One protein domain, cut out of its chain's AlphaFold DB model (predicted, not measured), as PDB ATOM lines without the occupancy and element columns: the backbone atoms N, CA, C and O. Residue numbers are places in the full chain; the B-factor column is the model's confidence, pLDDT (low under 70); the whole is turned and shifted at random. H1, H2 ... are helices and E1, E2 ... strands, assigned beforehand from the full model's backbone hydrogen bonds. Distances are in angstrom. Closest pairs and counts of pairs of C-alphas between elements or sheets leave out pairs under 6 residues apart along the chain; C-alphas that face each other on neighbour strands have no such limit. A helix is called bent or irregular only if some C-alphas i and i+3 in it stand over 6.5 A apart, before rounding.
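What this domain is: This is residues 28 to 35, 53 to 97 and 125 to 225 of the 227 residues of an uncharacterized protein of Aureobasidium pullulans (UniProt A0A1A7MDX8). A strongly twisted sheet of seven strands makes a wall through the domain, and three helices, H1, H3 and H4, lie side by side in a curving row along one side of it. The short H2 sits near one end of H1 and H3, and a long looping stretch, residues 60 to 90, joins E2 to E3. The sheet's order is E2, E1, E3, E4, E5, E6, E7, mixed: antiparallel from E2 to E4, parallel from E4 to E7. The printed part has 154 residues, with four named helices and seven named strands in the order E1 E2 E3 E4 H1 H2 E5 H3 E6 H4 E7, mixed in class. It is compact, with a radius of gyration of the C-alphas of 15.2 A and spans of 40 by 40 by 28 A.

How they stand to each other: The sheet runs from edge strand E2, residues 53 to 59, through E1, 28 to 34, E3, 91 to 96, E4, 125 to 129, E5, 156 to 161, and E6, 187 to 194, to edge strand E7, 217 to 224. Within hydrogen-bond range are N 31 and O 56 between E1 and E2, 2.8 A, N 32 and O 93 between E1 and E3, 2.8 A, and N 94 and O 126 between E3 and E4, 2.8 A. So are N 158 and O 125 between E4 and E5, 2.9 A, N 161 and O 191 between E5 and E6, 2.8 A, and N 221 and O 190 between E6 and E7, 2.8 A. H1, residues 134 to 145, is on one face of the sheet, the two forming two layers, a sheet with a helix on one face; its height over the sheet is 9.0 A, it lies over E1 and E3 and only just not over E4, on which 2 of its 12 C-alphas fall, and it runs across the strands, at 70 degrees to E1 on the local plane. H3, residues 168 to 181, is not on the sheet; it touches H1, the closest C-alphas being those of Leu 135 and Ile 174, 5.8 A, at a shallow tilt of 17 degrees, the same way. H4, residues 202 to 213, touches H3, C-alphas of Pro 168 and Gly 207 closest at 4.0 A, at a shallow tilt of 23 degrees, the same way, and only grazes the sheet with residues 208 to 212. H2, residues 148 to 151, is close to but not clearly touching H1, C-alphas of Phe 142 and Cys 151 closest at 6.4 A. E4, H1 H2, E5; E5, H3, E6; and E6, H4, E7 are strand-helix-strand units, parallel neighbour strands joined through helices, with right-handed crossovers. Every O i to N i+4 pair is within hydrogen-bond range in H1 and H3, 5 of 8 in H4; H2 is too short for one.

Where its parts are: E1 begins at C-alpha 28, (4.091, 25.710, -28.568), and E7 ends at C-alpha 224, (23.796, 13.098, -21.187). E6 and E7 are each 21.8 A long, H3 19.8 A, E1 19.2 A. H4, 18.7 A, is only just irregular, with C-alphas 210 and 213 6.53 A apart.

The domain as a whole: The C-alphas of Glu 149 and Glu 198, the two farthest apart, are 43.3 A apart. Residues 36 to 52 and 98 to 124 are not printed; the gaps between C-alphas are 6.2 A and 10.1 A. The link E2 to E3 is long. Mean pLDDT of the printed part is 72.7, with 58 residues under 70, among them 61 to 91 and 193 to 203.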
ATOM      1  N   LYS A  28       4.778  26.021 -27.316       82.75
ATOM      2  CA  LYS A  28       4.091  25.710 -28.568       82.75
ATOM      3  C   LYS A  28       5.059  25.704 -29.736       82.75
ATOM      4  O   LYS A  28       5.700  26.719 -30.031       82.75
ATOM      5  N   ARG A  29       5.069  24.613 -30.496       81.81
ATOM      6  CA  ARG A  29       5.821  24.504 -31.752       81.81
ATOM      7  C   ARG A  29       4.917  24.199 -32.923       81.81
ATOM      8  O   ARG A  29       3.834  23.628 -32.801       81.81
ATOM      9  N   ILE A  30       5.388  24.633 -34.080       84.44
ATOM     10  CA  ILE A  30       4.861  24.194 -35.357       84.44
ATOM     11  C   ILE A  30       5.625  22.934 -35.731       84.44
ATOM     12  O   ILE A  30       6.846  22.969 -35.842       84.44
ATOM     13  N   VAL A  31       4.895  21.847 -35.913       80.31
ATOM     14  CA  VAL A  31       5.419  20.545 -36.307       80.31
ATOM     15  C   VAL A  31       5.062  20.314 -37.765       80.31
ATOM     16  O   VAL A  31       3.896  20.452 -38.150       80.31
ATOM     17  N   TYR A  32       6.072  19.979 -38.560       78.56
ATOM     18  CA  TYR A  32       5.921  19.449 -39.905       78.56
ATOM     19  C   TYR A  32       6.245  17.961 -39.874       78.56
ATOM     20  O   TYR A  32       7.330  17.590 -39.428       78.56
ATOM     21  N   CYS A  33       5.323  17.118 -40.326       72.69
ATOM     22  CA  CYS A  33       5.508  15.671 -40.275       72.69
ATOM     23  C   CYS A  33       4.736  14.939 -41.377       72.69
ATOM     24  O   CYS A  33       3.668  15.397 -41.789       72.69
ATOM     25  N   ASP A  34       5.249  13.792 -41.818       67.94
ATOM     26  CA  ASP A  34       4.628  12.966 -42.857       67.94
ATOM     27  C   ASP A  34       3.454  12.115 -42.336       67.94
ATOM     28  O   ASP A  34       3.473  11.630 -41.200       67.94
ATOM     29  N   HIS A  35       2.436  11.901 -43.176       54.47
ATOM     30  CA  HIS A  35       1.241  11.126 -42.828       54.47
ATOM     31  C   HIS A  35       1.512   9.634 -42.602       54.47
ATOM     32  O   HIS A  35       0.772   9.005 -41.839       54.47
ATOM     33  N   TRP A  53       3.083  15.972 -46.098       66.19
ATOM     34  CA  TRP A  53       3.477  16.514 -44.806       66.19
ATOM     35  C   TRP A  53       2.448  17.522 -44.296       66.19
ATOM     36  O   TRP A  53       1.983  18.405 -45.024       66.19
ATOM     37  N   PHE A  54       2.099  17.400 -43.020       71.56
ATOM     38  CA  PHE A  54       1.135  18.258 -42.343       71.56
ATOM     39  C   PHE A  54       1.838  19.269 -41.464       71.56
ATOM     40  O   PHE A  54       2.833  18.962 -40.821       71.56
ATOM     41  N   ARG A  55       1.263  20.470 -41.400       80.38
ATOM     42  CA  ARG A  55       1.673  21.527 -40.483       80.38
ATOM     43  C   ARG A  55       0.683  21.605 -39.329       80.38
ATOM     44  O   ARG A  55      -0.451  22.041 -39.527       80.38
ATOM     45  N   SER A  56       1.137  21.279 -38.129       78.50
ATOM     46  CA  SER A  56       0.313  21.281 -36.920       78.50
ATOM     47  C   SER A  56       0.933  22.165 -35.851       78.50
ATOM     48  O   SER A  56       2.148  22.216 -35.708       78.50
ATOM     49  N   LYS A  57       0.104  22.876 -35.087       83.06
ATOM     50  CA  LYS A  57       0.554  23.590 -33.890       83.06
ATOM     51  C   LYS A  57       0.318  22.691 -32.684       83.06
ATOM     52  O   LYS A  57      -0.830  22.333 -32.432       83.06
ATOM     53  N   MET A  58       1.385  22.339 -31.980       77.44
ATOM     54  CA  MET A  58       1.368  21.408 -30.852       77.44
ATOM     55  C   MET A  58       2.024  22.042 -29.624       77.44
ATOM     56  O   MET A  58       2.870  22.925 -29.765       77.44
ATOM     57  N   ASP A  59       1.601  21.594 -28.446       76.19
ATOM     58  CA  ASP A  59       2.140  21.999 -27.146       76.19
ATOM     59  C   ASP A  59       3.102  20.903 -26.669       76.19
ATOM     60  O   ASP A  59       2.802  19.728 -26.872       76.19
ATOM     61  N   PHE A  60       4.228  21.275 -26.068       71.31
ATOM     62  CA  PHE A  60       5.283  20.359 -25.630       71.31
ATOM     63  C   PHE A  60       5.682  20.609 -24.179       71.31
ATOM     64  O   PHE A  60       5.552  21.722 -23.672       71.31
ATOM     65  N   GLU A  61       6.211  19.579 -23.525       66.75
ATOM     66  CA  GLU A  61       6.880  19.751 -22.240       66.75
ATOM     67  C   GLU A  61       8.261  20.382 -22.440       66.75
ATOM     68  O   GLU A  61       8.863  20.306 -23.516       66.75
ATOM     69  N   THR A  62       8.736  21.070 -21.407       63.81
ATOM     70  CA  THR A  62      10.063  21.674 -21.407       63.81
ATOM     71  C   THR A  62      10.956  20.967 -20.405       63.81
ATOM     72  O   THR A  62      10.542  20.772 -19.261       63.81
ATOM     73  N   ASP A  63      12.180  20.664 -20.814       58.75
ATOM     74  CA  ASP A  63      13.219  20.105 -19.967       58.75
ATOM     75  C   ASP A  63      13.605  21.061 -18.815       58.75
ATOM     76  O   ASP A  63      13.159  22.210 -18.691       58.75
ATOM     77  N   HIS A  64      14.505  20.587 -17.957       55.00
ATOM     78  CA  HIS A  64      15.050  21.330 -16.818       55.00
ATOM     79  C   HIS A  64      15.856  22.587 -17.209       55.00
ATOM     80  O   HIS A  64      16.205  23.393 -16.342       55.00
ATOM     81  N   GLN A  65      16.142  22.774 -18.497       54.28
ATOM     82  CA  GLN A  65      16.818  23.934 -19.076       54.28
ATOM     83  C   GLN A  65      15.837  24.851 -19.832       54.28
ATOM     84  O   GLN A  65      16.249  25.871 -20.388       54.28
ATOM     85  N   GLY A  66      14.533  24.544 -19.794       55.25
ATOM     86  CA  GLY A  66      13.474  25.293 -20.470       55.25
ATOM     87  C   GLY A  66      13.442  25.078 -21.985       55.25
ATOM     88  O   GLY A  66      12.792  25.851 -22.693       55.25
ATOM     89  N   ARG A  67      14.158  24.073 -22.495       61.03
ATOM     90  CA  ARG A  67      14.134  23.652 -23.897       61.03
ATOM     91  C   ARG A  67      12.999  22.670 -24.089       61.03
ATOM     92  O   ARG A  67      12.573  22.024 -23.149       61.03
ATOM     93  N   ILE A  68      12.476  22.585 -25.301       62.97
ATOM     94  CA  ILE A  68      11.419  21.622 -25.587       62.97
ATOM     95  C   ILE A  68      12.019  20.228 -25.558       62.97
ATOM     96  O   ILE A  68      12.968  19.979 -26.300       62.97
ATOM     97  N   ASP A  69      11.467  19.378 -24.700       58.38
ATOM     98  CA  ASP A  69      11.871  17.984 -24.613       58.38
ATOM     99  C   ASP A  69      11.205  17.221 -25.761       58.38
ATOM    100  O   ASP A  69       9.976  17.116 -25.849       58.38
ATOM    101  N   LEU A  70      12.031  16.794 -26.711       57.38
ATOM    102  CA  LEU A  70      11.617  15.992 -27.860       57.38
ATOM    103  C   LEU A  70      11.942  14.508 -27.655       57.38
ATOM    104  O   LEU A  70      11.577  13.686 -28.501       57.38
ATOM    105  N   LEU A  71      12.580  14.149 -26.533       51.12
ATOM    106  CA  LEU A  71      13.020  12.793 -26.259       51.12
ATOM    107  C   LEU A  71      11.966  11.983 -25.504       51.12
ATOM    108  O   LEU A  71      11.150  12.462 -24.723       51.12
ATOM    109  N   ILE A  72      11.949  10.705 -25.858       49.62
ATOM    110  CA  ILE A  72      10.924   9.733 -25.502       49.62
ATOM    111  C   ILE A  72      11.340   9.074 -24.187       49.62
ATOM    112  O   ILE A  72      12.313   8.323 -24.166       49.62
ATOM    113  N   GLU A  73      10.583   9.315 -23.116       37.78
ATOM    114  CA  GLU A  73      10.829   8.727 -21.789       37.78
ATOM    115  C   GLU A  73      10.433   7.240 -21.665       37.78
ATOM    116  O   GLU A  73      10.666   6.639 -20.625       37.78
ATOM    117  N   ASP A  74       9.890   6.591 -22.701       34.59
ATOM    118  CA  ASP A  74       9.512   5.176 -22.607       34.59
ATOM    119  C   ASP A  74      10.318   4.289 -23.561       34.59
ATOM    120  O   ASP A  74      10.062   4.211 -24.766       34.59
ATOM    121  N   GLY A  75      11.259   3.541 -22.974       36.00
ATOM    122  CA  GLY A  75      12.066   2.464 -23.563       36.00
ATOM    123  C   GLY A  75      11.274   1.246 -24.064       36.00
ATOM    124  O   GLY A  75      11.754   0.113 -24.023       36.00
ATOM    125  N   THR A  76      10.064   1.450 -24.573       32.72
ATOM    126  CA  THR A  76       9.325   0.465 -25.357       32.72
ATOM    127  C   THR A  76       9.134   1.000 -26.764       32.72
ATOM    128  O   THR A  76       8.188   1.728 -27.050       32.72
ATOM    129  N   PHE A  77      10.043   0.593 -27.651       41.84
ATOM    130  CA  PHE A  77       9.863   0.586 -29.100       41.84
ATOM    131  C   PHE A  77       8.439   0.126 -29.456       41.84
ATOM    132  O   PHE A  77       8.147  -1.067 -29.391       41.84
ATOM    133  N   SER A  78       7.537   1.071 -29.745       33.00
ATOM    134  CA  SER A  78       6.283   0.942 -30.518       33.00
ATOM    135  C   SER A  78       5.261   2.013 -30.115       33.00
ATOM    136  O   SER A  78       4.207   1.701 -29.564       33.00
ATOM    137  N   LYS A  79       5.564   3.284 -30.399       33.81
ATOM    138  CA  LYS A  79       4.623   4.371 -30.743       33.81
ATOM    139  C   LYS A  79       5.310   5.701 -30.481       33.81
ATOM    140  O   LYS A  79       5.747   5.952 -29.366       33.81
ATOM    141  N   GLY A  80       5.347   6.545 -31.509       37.56
ATOM    142  CA  GLY A  80       5.730   7.944 -31.379       37.56
ATOM    143  C   GLY A  80       5.049   8.617 -30.187       37.56
ATOM    144  O   GLY A  80       3.927   8.258 -29.810       37.56
ATOM    145  N   THR A  81       5.742   9.577 -29.583       39.00
ATOM    146  CA  THR A  81       5.344  10.278 -28.359       39.00
ATOM    147  C   THR A  81       3.894  10.717 -28.457       39.00
ATOM    148  O   THR A  81       3.557  11.472 -29.360       39.00
ATOM    149  N   THR A  82       3.020  10.255 -27.563       33.94
ATOM    150  CA  THR A  82       1.643  10.758 -27.489       33.94
ATOM    151  C   THR A  82       1.603  11.985 -26.595       33.94
ATOM    152  O   THR A  82       1.141  11.925 -25.460       33.94
ATOM    153  N   VAL A  83       2.018  13.136 -27.121       36.03
ATOM    154  CA  VAL A  83       1.699  14.407 -26.462       36.03
ATOM    155  C   VAL A  83       0.208  14.667 -26.718       36.03
ATOM    156  O   VAL A  83      -0.232  14.784 -27.865       36.03
ATOM    157  N   TYR A  84      -0.614  14.605 -25.662       32.25
ATOM    158  CA  TYR A  84      -2.089  14.645 -25.722       32.25
ATOM    159  C   TYR A  84      -2.761  13.578 -26.615       32.25
ATOM    160  O   TYR A  84      -3.830  13.816 -27.180       32.25
ATOM    161  N   GLY A  85      -2.175  12.383 -26.744       30.52
ATOM    162  CA  GLY A  85      -2.752  11.327 -27.592       30.52
ATOM    163  C   GLY A  85      -2.460  11.479 -29.091       30.52
ATOM    164  O   GLY A  85      -3.086  10.794 -29.899       30.52
ATOM    165  N   THR A  86      -1.500  12.328 -29.466       35.31
ATOM    166  CA  THR A  86      -1.016  12.488 -30.848       35.31
ATOM    167  C   THR A  86       0.399  11.942 -30.954       35.31
ATOM    168  O   THR A  86       1.297  12.564 -30.407       35.31
ATOM    169  N   CYS A  87       0.590  10.795 -31.617       46.47
ATOM    170  CA  CYS A  87       1.915  10.221 -31.866       46.47
ATOM    171  C   CYS A  87       2.746  11.193 -32.715       46.47
ATOM    172  O   CYS A  87       2.347  11.484 -33.847       46.47
ATOM    173  N   ILE A  88       3.875  11.687 -32.196       50.72
ATOM    174  CA  ILE A  88       4.854  12.415 -33.010       50.72
ATOM    175  C   ILE A  88       5.491  11.404 -33.971       50.72
ATOM    176  O   ILE A  88       6.027  10.395 -33.515       50.72
ATOM    177  N   PRO A  89       5.388  11.627 -35.286       55.31
ATOM    178  CA  PRO A  89       5.964  10.755 -36.307       55.31
ATOM    179  C   PRO A  89       7.458  10.490 -36.135       55.31
ATOM    180  O   PRO A  89       8.172  11.356 -35.639       55.31
ATOM    181  N   ASN A  90       7.943   9.355 -36.657       58.56
ATOM    182  CA  ASN A  90       9.372   9.003 -36.691       58.56
ATOM    183  C   ASN A  90      10.259  10.077 -37.344       58.56
ATOM    184  O   ASN A  90      11.459  10.098 -37.100       58.56
ATOM    185  N   THR A  91       9.681  10.967 -38.152       67.06
ATOM    186  CA  THR A  91      10.351  12.120 -38.751       67.06
ATOM    187  C   THR A  91       9.504  13.361 -38.491       67.06
ATOM    188  O   THR A  91       8.383  13.480 -39.003       67.06
ATOM    189  N   ALA A  92      10.035  14.299 -37.709       72.69
ATOM    190  CA  ALA A  92       9.354  15.542 -37.384       72.69
ATOM    191  C   ALA A  92      10.316  16.734 -37.435       72.69
ATOM    192  O   ALA A  92      11.453  16.690 -36.968       72.69
ATOM    193  N   ILE A  93       9.835  17.831 -38.017       81.00
ATOM    194  CA  ILE A  93      10.543  19.109 -38.031       81.00
ATOM    195  C   ILE A  93       9.775  20.066 -37.138       81.00
ATOM    196  O   ILE A  93       8.614  20.391 -37.398       81.00
ATOM    197  N   HIS A  94      10.441  20.532 -36.094       83.00
ATOM    198  CA  HIS A  94       9.900  21.455 -35.118       83.00
ATOM    199  C   HIS A  94      10.394  22.856 -35.440       83.00
ATOM    200  O   HIS A  94      11.547  23.076 -35.793       83.00
ATOM    201  N   HIS A  95       9.504  23.826 -35.329       85.06
ATOM    202  CA  HIS A  95       9.803  25.207 -35.654       85.06
ATOM    203  C   HIS A  95       9.151  26.116 -34.625       85.06
ATOM    204  O   HIS A  95       7.984  25.903 -34.253       85.06
ATOM    205  N   ALA A  96       9.887  27.127 -34.158       85.12
ATOM    206  CA  ALA A  96       9.313  28.126 -33.272       85.12
ATOM    207  C   ALA A  96       8.048  28.724 -33.898       85.12
ATOM    208  O   ALA A  96       7.950  28.966 -35.103       85.12
ATOM    209  N   ASN A  97       7.031  28.945 -33.068       86.50
ATOM    210  CA  ASN A  97       5.745  29.425 -33.547       86.50
ATOM    211  C   ASN A  97       5.793  30.932 -33.878       86.50
ATOM    212  O   ASN A  97       5.242  31.773 -33.163       86.50
ATOM    213  N   ILE A 125      14.680  26.208 -36.161       89.25
ATOM    214  CA  ILE A 125      14.247  24.959 -36.792       89.25
ATOM    215  C   ILE A 125      15.033  23.811 -36.174       89.25
ATOM    216  O   ILE A 125      16.264  23.831 -36.192       89.25
ATOM    217  N   ARG A 126      14.313  22.802 -35.688       87.00
ATOM    218  CA  ARG A 126      14.863  21.567 -35.139       87.00
ATOM    219  C   ARG A 126      14.391  20.374 -35.947       87.00
ATOM    220  O   ARG A 126      13.217  20.300 -36.311       87.00
ATOM    221  N   ILE A 127      15.302  19.460 -36.238       85.06
ATOM    222  CA  ILE A 127      15.021  18.238 -36.984       85.06
ATOM    223  C   ILE A 127      15.278  17.061 -36.060       85.06
ATOM    224  O   ILE A 127      16.387  16.924 -35.549       85.06
ATOM    225  N   PHE A 128      14.255  16.230 -35.897       78.31
ATOM    226  CA  PHE A 128      14.318  14.993 -35.138       78.31
ATOM    227  C   PHE A 128      13.865  13.835 -36.027       78.31
ATOM    228  O   PHE A 128      12.790  13.893 -36.642       78.31
ATOM    229  N   THR A 129      14.689  12.789 -36.100       71.19
ATOM    230  CA  THR A 129      14.343  11.548 -36.801       71.19
ATOM    231  C   THR A 129      14.767  10.329 -35.987       71.19
ATOM    232  O   THR A 129      15.844  10.338 -35.393       71.19
ATOM    233  N   ILE A 130      13.935   9.289 -35.979       64.94
ATOM    234  CA  ILE A 130      14.211   8.004 -35.312       64.94
ATOM    235  C   ILE A 130      14.929   7.028 -36.260       64.94
ATOM    236  O   ILE A 130      15.697   6.195 -35.803       64.94
ATOM    237  N   ASP A 131      14.701   7.145 -37.572       67.38
ATOM    238  CA  ASP A 131      15.182   6.193 -38.590       67.38
ATOM    239  C   ASP A 131      16.323   6.772 -39.465       67.38
ATOM    240  O   ASP A 131      16.448   6.421 -40.637       67.38
ATOM    241  N   ASP A 132      17.095   7.732 -38.942       69.62
ATOM    242  CA  ASP A 132      18.208   8.421 -39.630       69.62
ATOM    243  C   ASP A 132      17.865   9.125 -40.962       69.62
ATOM    244  O   ASP A 132      18.730   9.511 -41.751       69.62
ATOM    245  N   THR A 133      16.584   9.418 -41.200       77.75
ATOM    246  CA  THR A 133      16.076  10.076 -42.419       77.75
ATOM    247  C   THR A 133      16.269  11.602 -42.438       77.75
ATOM    248  O   THR A 133      15.471  12.352 -43.015       77.75
ATOM    249  N   TYR A 134      17.351  12.109 -41.833       82.75
ATOM    250  CA  TYR A 134      17.619  13.550 -41.703       82.75
ATOM    251  C   TYR A 134      17.674  14.262 -43.057       82.75
ATOM    252  O   TYR A 134      17.055  15.313 -43.231       82.75
ATOM    253  N   LEU A 135      18.392  13.699 -44.037       86.31
ATOM    254  CA  LEU A 135      18.537  14.323 -45.356       86.31
ATOM    255  C   LEU A 135      17.186  14.445 -46.072       86.31
ATOM    256  O   LEU A 135      16.899  15.478 -46.677       86.31
ATOM    257  N   GLU A 136      16.337  13.425 -45.971       83.88
ATOM    258  CA  GLU A 136      15.004  13.417 -46.577       83.88
ATOM    259  C   GLU A 136      14.113  14.500 -45.958       83.88
ATOM    260  O   GLU A 136      13.495  15.286 -46.685       83.88
ATOM    261  N   ALA A 137      14.127  14.621 -44.626       81.81
ATOM    262  CA  ALA A 137      13.431  15.686 -43.903       81.81
ATOM    263  C   ALA A 137      13.918  17.082 -44.341       81.81
ATOM    264  O   ALA A 137      13.118  17.988 -44.611       81.81
ATOM    265  N   MET A 138      15.235  17.254 -44.482       88.44
ATOM    266  CA  MET A 138      15.841  18.509 -44.933       88.44
ATOM    267  C   MET A 138      15.454  18.867 -46.368       88.44
ATOM    268  O   MET A 138      15.069  20.011 -46.626       88.44
ATOM    269  N   VAL A 139      15.524  17.915 -47.302       87.75
ATOM    270  CA  VAL A 139      15.083  18.106 -48.695       87.75
ATOM    271  C   VAL A 139      13.620  18.525 -48.715       87.75
ATOM    272  O   VAL A 139      13.251  19.510 -49.361       87.75
ATOM    273  N   HIS A 140      12.784  17.831 -47.951       81.75
ATOM    274  CA  HIS A 140      11.363  18.108 -47.924       81.75
ATOM    275  C   HIS A 140      11.052  19.547 -47.493       81.75
ATOM    276  O   HIS A 140      10.275  20.246 -48.154       81.75
ATOM    277  N   ILE A 141      11.678  20.037 -46.420       84.31
ATOM    278  CA  ILE A 141      11.379  21.383 -45.926       84.31
ATOM    279  C   ILE A 141      12.118  22.470 -46.716       84.31
ATOM    280  O   ILE A 141      11.494  23.423 -47.185       84.31
ATOM    281  N   PHE A 142      13.427  22.322 -46.930       90.25
ATOM    282  CA  PHE A 142      14.280  23.383 -47.477       90.25
ATOM    283  C   PHE A 142      14.333  23.407 -49.005       90.25
ATOM    284  O   PHE A 142      14.806  24.392 -49.580       90.25
ATOM    285  N   GLU A 143      13.898  22.342 -49.680       88.00
ATOM    286  CA  GLU A 143      13.843  22.281 -51.144       88.00
ATOM    287  C   GLU A 143      12.405  22.295 -51.670       88.00
ATOM    288  O   GLU A 143      12.133  23.008 -52.635       88.00
ATOM    289  N   MET A 144      11.473  21.577 -51.030       83.50
ATOM    290  CA  MET A 144      10.100  21.470 -51.548       83.50
ATOM    291  C   MET A 144       9.134  22.524 -50.989       83.50
ATOM    292  O   MET A 144       8.216  22.928 -51.703       83.50
ATOM    293  N   HIS A 145       9.315  22.980 -49.742       81.62
ATOM    294  CA  HIS A 145       8.343  23.856 -49.062       81.62
ATOM    295  C   HIS A 145       8.796  25.304 -48.905       81.62
ATOM    296  O   HIS A 145       7.974  26.223 -48.961       81.62
ATOM    297  N   LEU A 146      10.091  25.521 -48.696       87.00
ATOM    298  CA  LEU A 146      10.664  26.850 -48.552       87.00
ATOM    299  C   LEU A 146      11.291  27.308 -49.867       87.00
ATOM    300  O   LEU A 146      11.969  26.554 -50.565       87.00
ATOM    301  N   SER A 147      11.059  28.575 -50.214       90.19
ATOM    302  CA  SER A 147      11.725  29.176 -51.365       90.19
ATOM    303  C   SER A 147      13.204  29.403 -51.059       90.19
ATOM    304  O   SER A 147      13.600  29.535 -49.900       90.19
ATOM    305  N   THR A 148      14.028  29.495 -52.102       92.00
ATOM    306  CA  THR A 148      15.466  29.763 -51.947       92.00
ATOM    307  C   THR A 148      15.720  31.049 -51.157       92.00
ATOM    308  O   THR A 148      16.584  31.062 -50.289       92.00
ATOM    309  N   GLU A 149      14.916  32.093 -51.369       92.25
ATOM    310  CA  GLU A 149      15.036  33.365 -50.646       92.25
ATOM    311  C   GLU A 149      14.752  33.214 -49.150       92.25
ATOM    312  O   GLU A 149      15.364  33.903 -48.345       92.25
ATOM    313  N   VAL A 150      13.829  32.328 -48.758       91.69
ATOM    314  CA  VAL A 150      13.572  32.047 -47.339       91.69
ATOM    315  C   VAL A 150      14.733  31.265 -46.738       91.69
ATOM    316  O   VAL A 150      15.203  31.613 -45.658       91.69
ATOM    317  N   CYS A 151      15.239  30.257 -47.448       93.44
ATOM    318  CA  CYS A 151      16.372  29.463 -46.980       93.44
ATOM    319  C   CYS A 151      17.653  30.301 -46.813       93.44
ATOM    320  O   CYS A 151      18.430  30.064 -45.891       93.44
ATOM    321  N   GLU A 152      17.844  31.340 -47.631       94.00
ATOM    322  CA  GLU A 152      18.932  32.316 -47.476       94.00
ATOM    323  C   GLU A 152      18.821  33.175 -46.204       94.00
ATOM    324  O   GLU A 152      19.812  33.781 -45.797       94.00
ATOM    325  N   LEU A 153      17.651  33.270 -45.572       94.44
ATOM    326  CA  LEU A 153      17.475  34.055 -44.346       94.44
ATOM    327  C   LEU A 153      17.830  33.261 -43.088       94.44
ATOM    328  O   LEU A 153      18.194  33.864 -42.082       94.44
ATOM    329  N   ILE A 154      17.748  31.931 -43.152       93.94
ATOM    330  CA  ILE A 154      17.920  31.040 -42.003       93.94
ATOM    331  C   ILE A 154      19.359  31.117 -41.488       93.94
ATOM    332  O   ILE A 154      20.323  30.970 -42.244       93.94
ATOM    333  N   ARG A 155      19.503  31.359 -40.178       92.06
ATOM    334  CA  ARG A 155      20.807  31.504 -39.506       92.06
ATOM    335  C   ARG A 155      21.137  30.385 -38.534       92.06
ATOM    336  O   ARG A 155      22.322  30.167 -38.291       92.06
ATOM    337  N   THR A 156      20.131  29.697 -38.013       90.75
ATOM    338  CA  THR A 156      20.287  28.635 -37.021       90.75
ATOM    339  C   THR A 156      19.563  27.374 -37.473       90.75
ATOM    340  O   THR A 156      18.507  27.445 -38.107       90.75
ATOM    341  N   LEU A 157      20.155  26.225 -37.171       90.81
ATOM    342  CA  LEU A 157      19.573  24.909 -37.397       90.81
ATOM    343  C   LEU A 157      19.990  24.002 -36.243       90.81
ATOM    344  O   LEU A 157      21.154  24.018 -35.843       90.81
ATOM    345  N   PHE A 158      19.047  23.209 -35.752       87.75
ATOM    346  CA  PHE A 158      19.271  22.210 -34.719       87.75
ATOM    347  C   PHE A 158      18.978  20.826 -35.296       87.75
ATOM    348  O   PHE A 158      17.947  20.626 -35.943       87.75
ATOM    349  N   ILE A 159      19.890  19.886 -35.084       85.81
ATOM    350  CA  ILE A 159      19.721  18.479 -35.450       85.81
ATOM    351  C   ILE A 159      19.830  17.677 -34.160       85.81
ATOM    352  O   ILE A 159      20.858  17.732 -33.489       85.81
ATOM    353  N   GLU A 160      18.759  16.974 -33.817       78.69
ATOM    354  CA  GLU A 160      18.703  16.098 -32.653       78.69
ATOM    355  C   GLU A 160      18.911  14.660 -33.115       78.69
ATOM    356  O   GLU A 160      18.090  14.107 -33.848       78.69
ATOM    357  N   VAL A 161      20.045  14.092 -32.711       75.25
ATOM    358  CA  VAL A 161      20.490  12.750 -33.070       75.25
ATOM    359  C   VAL A 161      20.109  11.791 -31.947       75.25
ATOM    360  O   VAL A 161      20.542  11.960 -30.803       75.25
ATOM    361  N   SER A 162      19.244  10.828 -32.274       64.56
ATOM    362  CA  SER A 162      18.632   9.906 -31.307       64.56
ATOM    363  C   SER A 162      19.378   8.578 -31.119       64.56
ATOM    364  O   SER A 162      19.126   7.904 -30.120       64.56
ATOM    365  N   ASP A 163      20.285   8.223 -32.035       62.47
ATOM    366  CA  ASP A 163      21.086   6.993 -32.011       62.47
ATOM    367  C   ASP A 163      22.580   7.299 -32.237       62.47
ATOM    368  O   ASP A 163      22.946   8.330 -32.807       62.47
ATOM    369  N   ASP A 164      23.455   6.396 -31.805       59.41
ATOM    370  CA  ASP A 164      24.914   6.550 -31.849       59.41
ATOM    371  C   ASP A 164      25.494   6.370 -33.276       59.41
ATOM    372  O   ASP A 164      26.669   6.641 -33.529       59.41
ATOM    373  N   CYS A 165      24.668   5.990 -34.258       60.38
ATOM    374  CA  CYS A 165      25.083   5.627 -35.616       60.38
ATOM    375  C   CYS A 165      24.993   6.776 -36.647       60.38
ATOM    376  O   CYS A 165      24.318   6.658 -37.667       60.38
ATOM    377  N   TRP A 166      25.734   7.880 -36.471       73.50
ATOM    378  CA  TRP A 166      25.768   8.946 -37.495       73.50
ATOM    379  C   TRP A 166      26.822   8.689 -38.588       73.50
ATOM    380  O   TRP A 166      27.974   9.125 -38.498       73.50
ATOM    381  N   MET A 167      26.432   7.959 -39.638       76.81
ATOM    382  CA  MET A 167      27.361   7.470 -40.664       76.81
ATOM    383  C   MET A 167      28.073   8.600 -41.436       76.81
ATOM    384  O   MET A 167      27.417   9.466 -42.023       76.81
ATOM    385  N   PRO A 168      29.417   8.573 -41.569       82.00
ATOM    386  CA  PRO A 168      30.178   9.659 -42.197       82.00
ATOM    387  C   PRO A 168      29.762  10.029 -43.624       82.00
ATOM    388  O   PRO A 168      29.864  11.195 -44.018       82.00
ATOM    389  N   CYS A 169      29.326   9.050 -44.423       83.31
ATOM    390  CA  CYS A 169      28.844   9.298 -45.781       83.31
ATOM    391  C   CYS A 169      27.551  10.119 -45.783       83.31
ATOM    392  O   CYS A 169      27.460  11.093 -46.524       83.31
ATOM    393  N   GLU A 170      26.607   9.794 -44.906       83.94
ATOM    394  CA  GLU A 170      25.326  10.492 -44.781       83.94
ATOM    395  C   GLU A 170      25.529  11.893 -44.204       83.94
ATOM    396  O   GLU A 170      25.007  12.874 -44.737       83.94
ATOM    397  N   VAL A 171      26.391  12.026 -43.189       87.50
ATOM    398  CA  VAL A 171      26.730  13.338 -42.618       87.50
ATOM    399  C   VAL A 171      27.394  14.241 -43.658       87.50
ATOM    400  O   VAL A 171      27.131  15.443 -43.708       87.50
ATOM    401  N   SER A 172      28.226  13.670 -44.532       89.50
ATOM    402  CA  SER A 172      28.838  14.414 -45.638       89.50
ATOM    403  C   SER A 172      27.788  14.943 -46.619       89.50
ATOM    404  O   SER A 172      27.905  16.079 -47.085       89.50
ATOM    405  N   GLU A 173      26.758  14.153 -46.929       91.44
ATOM    406  CA  GLU A 173      25.649  14.579 -47.791       91.44
ATOM    407  C   GLU A 173      24.801  15.668 -47.127       91.44
ATOM    408  O   GLU A 173      24.496  16.680 -47.766       91.44
ATOM    409  N   ILE A 174      24.510  15.529 -45.830       91.38
ATOM    410  CA  ILE A 174      23.834  16.555 -45.022       91.38
ATOM    411  C   ILE A 174      24.638  17.859 -45.037       91.38
ATOM    412  O   ILE A 174      24.092  18.926 -45.326       91.38
ATOM    413  N   ALA A 175      25.949  17.794 -44.799       91.25
ATOM    414  CA  ALA A 175      26.812  18.969 -44.803       91.25
ATOM    415  C   ALA A 175      26.821  19.666 -46.174       91.25
ATOM    416  O   ALA A 175      26.661  20.886 -46.258       91.25
ATOM    417  N   GLN A 176      26.933  18.904 -47.267       92.31
ATOM    418  CA  GLN A 176      26.851  19.450 -48.627       92.31
ATOM    419  C   GLN A 176      25.484  20.079 -48.912       92.31
ATOM    420  O   GLN A 176      25.406  21.153 -49.522       92.31
ATOM    421  N   PHE A 177      24.406  19.441 -48.456       94.00
ATOM    422  CA  PHE A 177      23.056  19.972 -48.586       94.00
ATOM    423  C   PHE A 177      22.914  21.309 -47.849       94.00
ATOM    424  O   PHE A 177      22.437  22.279 -48.447       94.00
ATOM    425  N   ILE A 178      23.397  21.394 -46.604       93.38
ATOM    426  CA  ILE A 178      23.399  22.623 -45.797       93.38
ATOM    427  C   ILE A 178      24.167  23.735 -46.511       93.38
ATOM    428  O   ILE A 178      23.616  24.817 -46.697       93.38
ATOM    429  N   MET A 179      25.389  23.474 -46.993       91.31
ATOM    430  CA  MET A 179      26.173  24.483 -47.725       91.31
ATOM    431  C   MET A 179      25.427  25.034 -48.941       91.31
ATOM    432  O   MET A 179      25.533  26.218 -49.262       91.31
ATOM    433  N   ARG A 180      24.688  24.168 -49.638       92.44
ATOM    434  CA  ARG A 180      23.979  24.514 -50.871       92.44
ATOM    435  C   ARG A 180      22.668  25.252 -50.613       92.44
ATOM    436  O   ARG A 180      22.336  26.163 -51.370       92.44
ATOM    437  N   ARG A 181      21.885  24.818 -49.624       93.56
ATOM    438  CA  ARG A 181      20.512  25.306 -49.398       93.56
ATOM    439  C   ARG A 181      20.405  26.334 -48.284       93.56
ATOM    440  O   ARG A 181      19.511  27.166 -48.357       93.56
ATOM    441  N   LEU A 182      21.318  26.331 -47.319       93.38
ATOM    442  CA  LEU A 182      21.355  27.262 -46.191       93.38
ATOM    443  C   LEU A 182      22.684  28.041 -46.205       93.38
ATOM    444  O   LEU A 182      23.467  27.966 -45.260       93.38
ATOM    445  N   PRO A 183      22.972  28.814 -47.273       90.75
ATOM    446  CA  PRO A 183      24.290  29.429 -47.491       90.75
ATOM    447  C   PRO A 183      24.666  30.477 -46.433       90.75
ATOM    448  O   PRO A 183      25.806  30.922 -46.352       90.75
ATOM    449  N   ASN A 184      23.679  30.906 -45.654       91.94
ATOM    450  CA  ASN A 184      23.750  31.976 -44.679       91.94
ATOM    451  C   ASN A 184      23.659  31.464 -43.236       91.94
ATOM    452  O   ASN A 184      23.611  32.291 -42.315       91.94
ATOM    453  N   LEU A 185      23.654  30.139 -43.049       91.38
ATOM    454  CA  LEU A 185      23.677  29.511 -41.739       91.38
ATOM    455  C   LEU A 185      24.927  29.972 -40.977       91.38
ATOM    456  O   LEU A 185      26.030  30.004 -41.521       91.38
ATOM    457  N   LYS A 186      24.732  30.405 -39.733       89.38
ATOM    458  CA  LYS A 186      25.797  30.895 -38.847       89.38
ATOM    459  C   LYS A 186      26.104  29.906 -37.733       89.38
ATOM    460  O   LYS A 186      27.231  29.897 -37.250       89.38
ATOM    461  N   GLN A 187      25.103  29.131 -37.331       88.50
ATOM    462  CA  GLN A 187      25.184  28.189 -36.230       88.50
ATOM    463  C   GLN A 187      24.430  26.916 -36.608       88.50
ATOM    464  O   GLN A 187      23.267  26.970 -37.018       88.50
ATOM    465  N   LEU A 188      25.115  25.787 -36.474       89.56
ATOM    466  CA  LEU A 188      24.518  24.461 -36.498       89.56
ATOM    467  C   LEU A 188      24.736  23.852 -35.121       89.56
ATOM    468  O   LEU A 188      25.888  23.694 -34.719       89.56
ATOM    469  N   THR A 189      23.649  23.517 -34.436       86.44
ATOM    470  CA  THR A 189      23.709  22.793 -33.171       86.44
ATOM    471  C   THR A 189      23.362  21.335 -33.417       86.44
ATOM    472  O   THR A 189      22.297  21.033 -33.957       86.44
ATOM    473  N   VAL A 190      24.256  20.434 -33.028       82.62
ATOM    474  CA  VAL A 190      23.981  18.995 -33.010       82.62
ATOM    475  C   VAL A 190      23.779  18.595 -31.561       82.62
ATOM    476  O   VAL A 190      24.727  18.670 -30.782       82.62
ATOM    477  N   ALA A 191      22.559  18.195 -31.221       76.69
ATOM    478  CA  ALA A 191      22.221  17.639 -29.922       76.69
ATOM    479  C   ALA A 191      22.231  16.110 -30.015       76.69
ATOM    480  O   ALA A 191      21.630  15.549 -30.926       76.69
ATOM    481  N   VAL A 192      22.928  15.443 -29.099       71.62
ATOM    482  CA  VAL A 192      23.033  13.975 -29.072       71.62
ATOM    483  C   VAL A 192      22.389  13.465 -27.798       71.62
ATOM    484  O   VAL A 192      22.837  13.834 -26.709       71.62
ATOM    485  N   ALA A 193      21.367  12.623 -27.934       62.72
ATOM    486  CA  ALA A 193      20.689  12.000 -26.807       62.72
ATOM    487  C   ALA A 193      21.462  10.756 -26.351       62.72
ATOM    488  O   ALA A 193      21.374   9.699 -26.968       62.72
ATOM    489  N   ARG A 194      22.238  10.861 -25.268       58.97
ATOM    490  CA  ARG A 194      23.027   9.724 -24.775       58.97
ATOM    491  C   ARG A 194      22.182   8.836 -23.862       58.97
ATOM    492  O   ARG A 194      21.762   9.308 -22.807       58.97
ATOM    493  N   ARG A 195      21.993   7.564 -24.236       52.84
ATOM    494  CA  ARG A 195      21.330   6.560 -23.379       52.84
ATOM    495  C   ARG A 195      22.288   5.763 -22.499       52.84
ATOM    496  O   ARG A 195      21.882   5.379 -21.416       52.84
ATOM    497  N   ASP A 196      23.553   5.588 -22.887       46.94
ATOM    498  CA  ASP A 196      24.506   4.834 -22.069       46.94
ATOM    499  C   ASP A 196      25.941   5.383 -22.128       46.94
ATOM    500  O   ASP A 196      26.407   5.988 -23.096       46.94
ATOM    501  N   THR A 197      26.663   5.219 -21.020       45.66
ATOM    502  CA  THR A 197      28.013   5.764 -20.794       45.66
ATOM    503  C   THR A 197      29.150   5.016 -21.499       45.66
ATOM    504  O   THR A 197      30.314   5.296 -21.208       45.66
ATOM    505  N   GLU A 198      28.860   4.097 -22.416       50.25
ATOM    506  CA  GLU A 198      29.899   3.353 -23.137       50.25
ATOM    507  C   GLU A 198      30.329   4.084 -24.421       50.25
ATOM    508  O   GLU A 198      29.797   5.143 -24.754       50.25
ATOM    509  N   ASP A 199      31.455   3.644 -24.974       55.06
ATOM    510  CA  ASP A 199      32.390   4.416 -25.794       55.06
ATOM    511  C   ASP A 199      31.751   5.181 -26.969       55.06
ATOM    512  O   ASP A 199      30.881   4.660 -27.654       55.06
ATOM    513  N   TRP A 200      32.233   6.406 -27.244       59.31
ATOM    514  CA  TRP A 200      31.922   7.108 -28.496       59.31
ATOM    515  C   TRP A 200      32.197   6.170 -29.670       59.31
ATOM    516  O   TRP A 200      33.353   5.792 -29.900       59.31
ATOM    517  N   GLU A 201      31.154   5.799 -30.414       64.56
ATOM    518  CA  GLU A 201      31.344   5.029 -31.630       64.56
ATOM    519  C   GLU A 201      32.253   5.834 -32.562       64.56
ATOM    520  O   GLU A 201      32.043   7.023 -32.824       64.56
ATOM    521  N   LEU A 202      33.318   5.187 -33.042       67.06
ATOM    522  CA  LEU A 202      34.296   5.812 -33.931       67.06
ATOM    523  C   LEU A 202      33.603   6.449 -35.147       67.06
ATOM    524  O   LEU A 202      34.043   7.491 -35.635       67.06
ATOM    525  N   ASP A 203      32.508   5.846 -35.601       69.69
ATOM    526  CA  ASP A 203      31.719   6.331 -36.723       69.69
ATOM    527  C   ASP A 203      31.002   7.649 -36.408       69.69
ATOM    528  O   ASP A 203      31.043   8.543 -37.251       69.69
ATOM    529  N   PHE A 204      30.485   7.848 -35.189       74.94
ATOM    530  CA  PHE A 204      29.901   9.124 -34.754       74.94
ATOM    531  C   PHE A 204      30.935  10.258 -34.744       74.94
ATOM    532  O   PHE A 204      30.703  11.342 -35.287       74.94
ATOM    533  N   GLU A 205      32.131  10.013 -34.193       76.94
ATOM    534  CA  GLU A 205      33.222  10.996 -34.227       76.94
ATOM    535  C   GLU A 205      33.638  11.359 -35.659       76.94
ATOM    536  O   GLU A 205      33.962  12.515 -35.957       76.94
ATOM    537  N   ILE A 206      33.726  10.357 -36.537       77.31
ATOM    538  CA  ILE A 206      34.082  10.566 -37.943       77.31
ATOM    539  C   ILE A 206      32.939  11.299 -38.661       77.31
ATOM    540  O   ILE A 206      33.216  12.183 -39.475       77.31
ATOM    541  N   GLY A 207      31.684  11.007 -38.316       78.44
ATOM    542  CA  GLY A 207      30.495  11.724 -38.767       78.44
ATOM    543  C   GLY A 207      30.557  13.202 -38.401       78.44
ATOM    544  O   GLY A 207      30.533  14.055 -39.285       78.44
ATOM    545  N   LEU A 208      30.790  13.533 -37.129       81.06
ATOM    546  CA  LEU A 208      30.983  14.923 -36.695       81.06
ATOM    547  C   LEU A 208      32.130  15.618 -37.438       81.06
ATOM    548  O   LEU A 208      32.014  16.789 -37.810       81.06
ATOM    549  N   LYS A 209      33.231  14.907 -37.712       82.69
ATOM    550  CA  LYS A 209      34.334  15.445 -38.529       82.69
ATOM    551  C   LYS A 209      33.896  15.734 -39.966       82.69
ATOM    552  O   LYS A 209      34.416  16.680 -40.548       82.69
ATOM    553  N   ALA A 210      32.942  15.000 -40.536       85.19
ATOM    554  CA  ALA A 210      32.424  15.289 -41.875       85.19
ATOM    555  C   ALA A 210      31.710  16.649 -41.955       85.19
ATOM    556  O   ALA A 210      31.766  17.308 -42.995       85.19
ATOM    557  N   LEU A 211      31.132  17.135 -40.848       85.44
ATOM    558  CA  LEU A 211      30.560  18.484 -40.785       85.44
ATOM    559  C   LEU A 211      31.627  19.584 -40.886       85.44
ATOM    560  O   LEU A 211      31.287  20.721 -41.204       85.44
ATOM    561  N   SER A 212      32.920  19.288 -40.703       82.75
ATOM    562  CA  SER A 212      33.987  20.301 -40.744       82.75
ATOM    563  C   SER A 212      34.141  21.004 -42.097       82.75
ATOM    564  O   SER A 212      34.921  21.949 -42.210       82.75
ATOM    565  N   ILE A 213      33.465  20.525 -43.148       84.62
ATOM    566  CA  ILE A 213      33.407  21.210 -44.445       84.62
ATOM    567  C   ILE A 213      32.567  22.495 -44.389       84.62
ATOM    568  O   ILE A 213      32.695  23.348 -45.270       84.62
ATOM    569  N   LEU A 214      31.709  22.635 -43.373       85.69
ATOM    570  CA  LEU A 214      30.877  23.813 -43.171       85.69
ATOM    571  C   LEU A 214      31.759  25.020 -42.796       85.69
ATOM    572  O   LEU A 214      32.619  24.915 -41.923       85.69
ATOM    573  N   PRO A 215      31.569  26.192 -43.430       78.69
ATOM    574  CA  PRO A 215      32.445  27.351 -43.244       78.69
ATOM    575  C   PRO A 215      32.151  28.160 -41.963       78.69
ATOM    576  O   PRO A 215      32.607  29.298 -41.844       78.69
ATOM    577  N   PHE A 216      31.369  27.618 -41.032       81.50
ATOM    578  CA  PHE A 216      30.889  28.300 -39.829       81.50
ATOM    579  C   PHE A 216      31.016  27.405 -38.594       81.50
ATOM    580  O   PHE A 216      31.331  26.220 -38.687       81.50
ATOM    581  N   SER A 217      30.799  28.004 -37.424       75.56
ATOM    582  CA  SER A 217      30.883  27.314 -36.143       75.56
ATOM    583  C   SER A 217      29.779  26.267 -36.011       75.56
ATOM    584  O   SER A 217      28.599  26.559 -36.210       75.56
ATOM    585  N   ILE A 218      30.191  25.050 -35.671       75.81
ATOM    586  CA  ILE A 218      29.307  23.950 -35.301       75.81
ATOM    587  C   ILE A 218      29.407  23.820 -33.791       75.81
ATOM    588  O   ILE A 218      30.503  23.597 -33.266       75.81
ATOM    589  N   ASP A 219      28.276  23.965 -33.120       77.50
ATOM    590  CA  ASP A 219      28.165  23.723 -31.693       77.50
ATOM    591  C   ASP A 219      27.656  22.292 -31.512       77.50
ATOM    592  O   ASP A 219      26.595  21.918 -32.006       77.50
ATOM    593  N   VAL A 220      28.445  21.454 -30.847       69.62
ATOM    594  CA  VAL A 220      28.031  20.088 -30.518       69.62
ATOM    595  C   VAL A 220      27.632  20.082 -29.054       69.62
ATOM    596  O   VAL A 220      28.472  20.288 -28.174       69.62
ATOM    597  N   GLU A 221      26.348  19.870 -28.802       69.38
ATOM    598  CA  GLU A 221      25.784  19.712 -27.470       69.38
ATOM    599  C   GLU A 221      25.552  18.220 -27.225       69.38
ATOM    600  O   GLU A 221      24.753  17.569 -27.887       69.38
ATOM    601  N   VAL A 222      26.287  17.643 -26.277       64.25
ATOM    602  CA  VAL A 222      26.060  16.253 -25.868       64.25
ATOM    603  C   VAL A 222      25.150  16.281 -24.655       64.25
ATOM    604  O   VAL A 222      25.568  16.700 -23.571       64.25
ATOM    605  N   GLU A 223      23.907  15.850 -24.836       58.47
ATOM    606  CA  GLU A 223      22.942  15.736 -23.754       58.47
ATOM    607  C   GLU A 223      23.061  14.346 -23.142       58.47
ATOM    608  O   GLU A 223      22.590  13.340 -23.672       58.47
ATOM    609  N   ALA A 224      23.762  14.289 -22.012       52.16
ATOM    610  CA  ALA A 224      23.796  13.098 -21.187       52.16
ATOM    611  C   ALA A 224      22.492  13.012 -20.390       52.16
ATOM    612  O   ALA A 224      22.341  13.699 -19.375       52.16
ATOM    613  N   TYR A 225      21.568  12.166 -20.840       48.09
ATOM    614  CA  TYR A 225      20.421  11.784 -20.031       48.09
ATOM    615  C   TYR A 225      20.941  10.830 -18.959       48.09
ATOM    616  O   TYR A 225      21.458   9.754 -19.241       48.09
TER     617      TYR A 225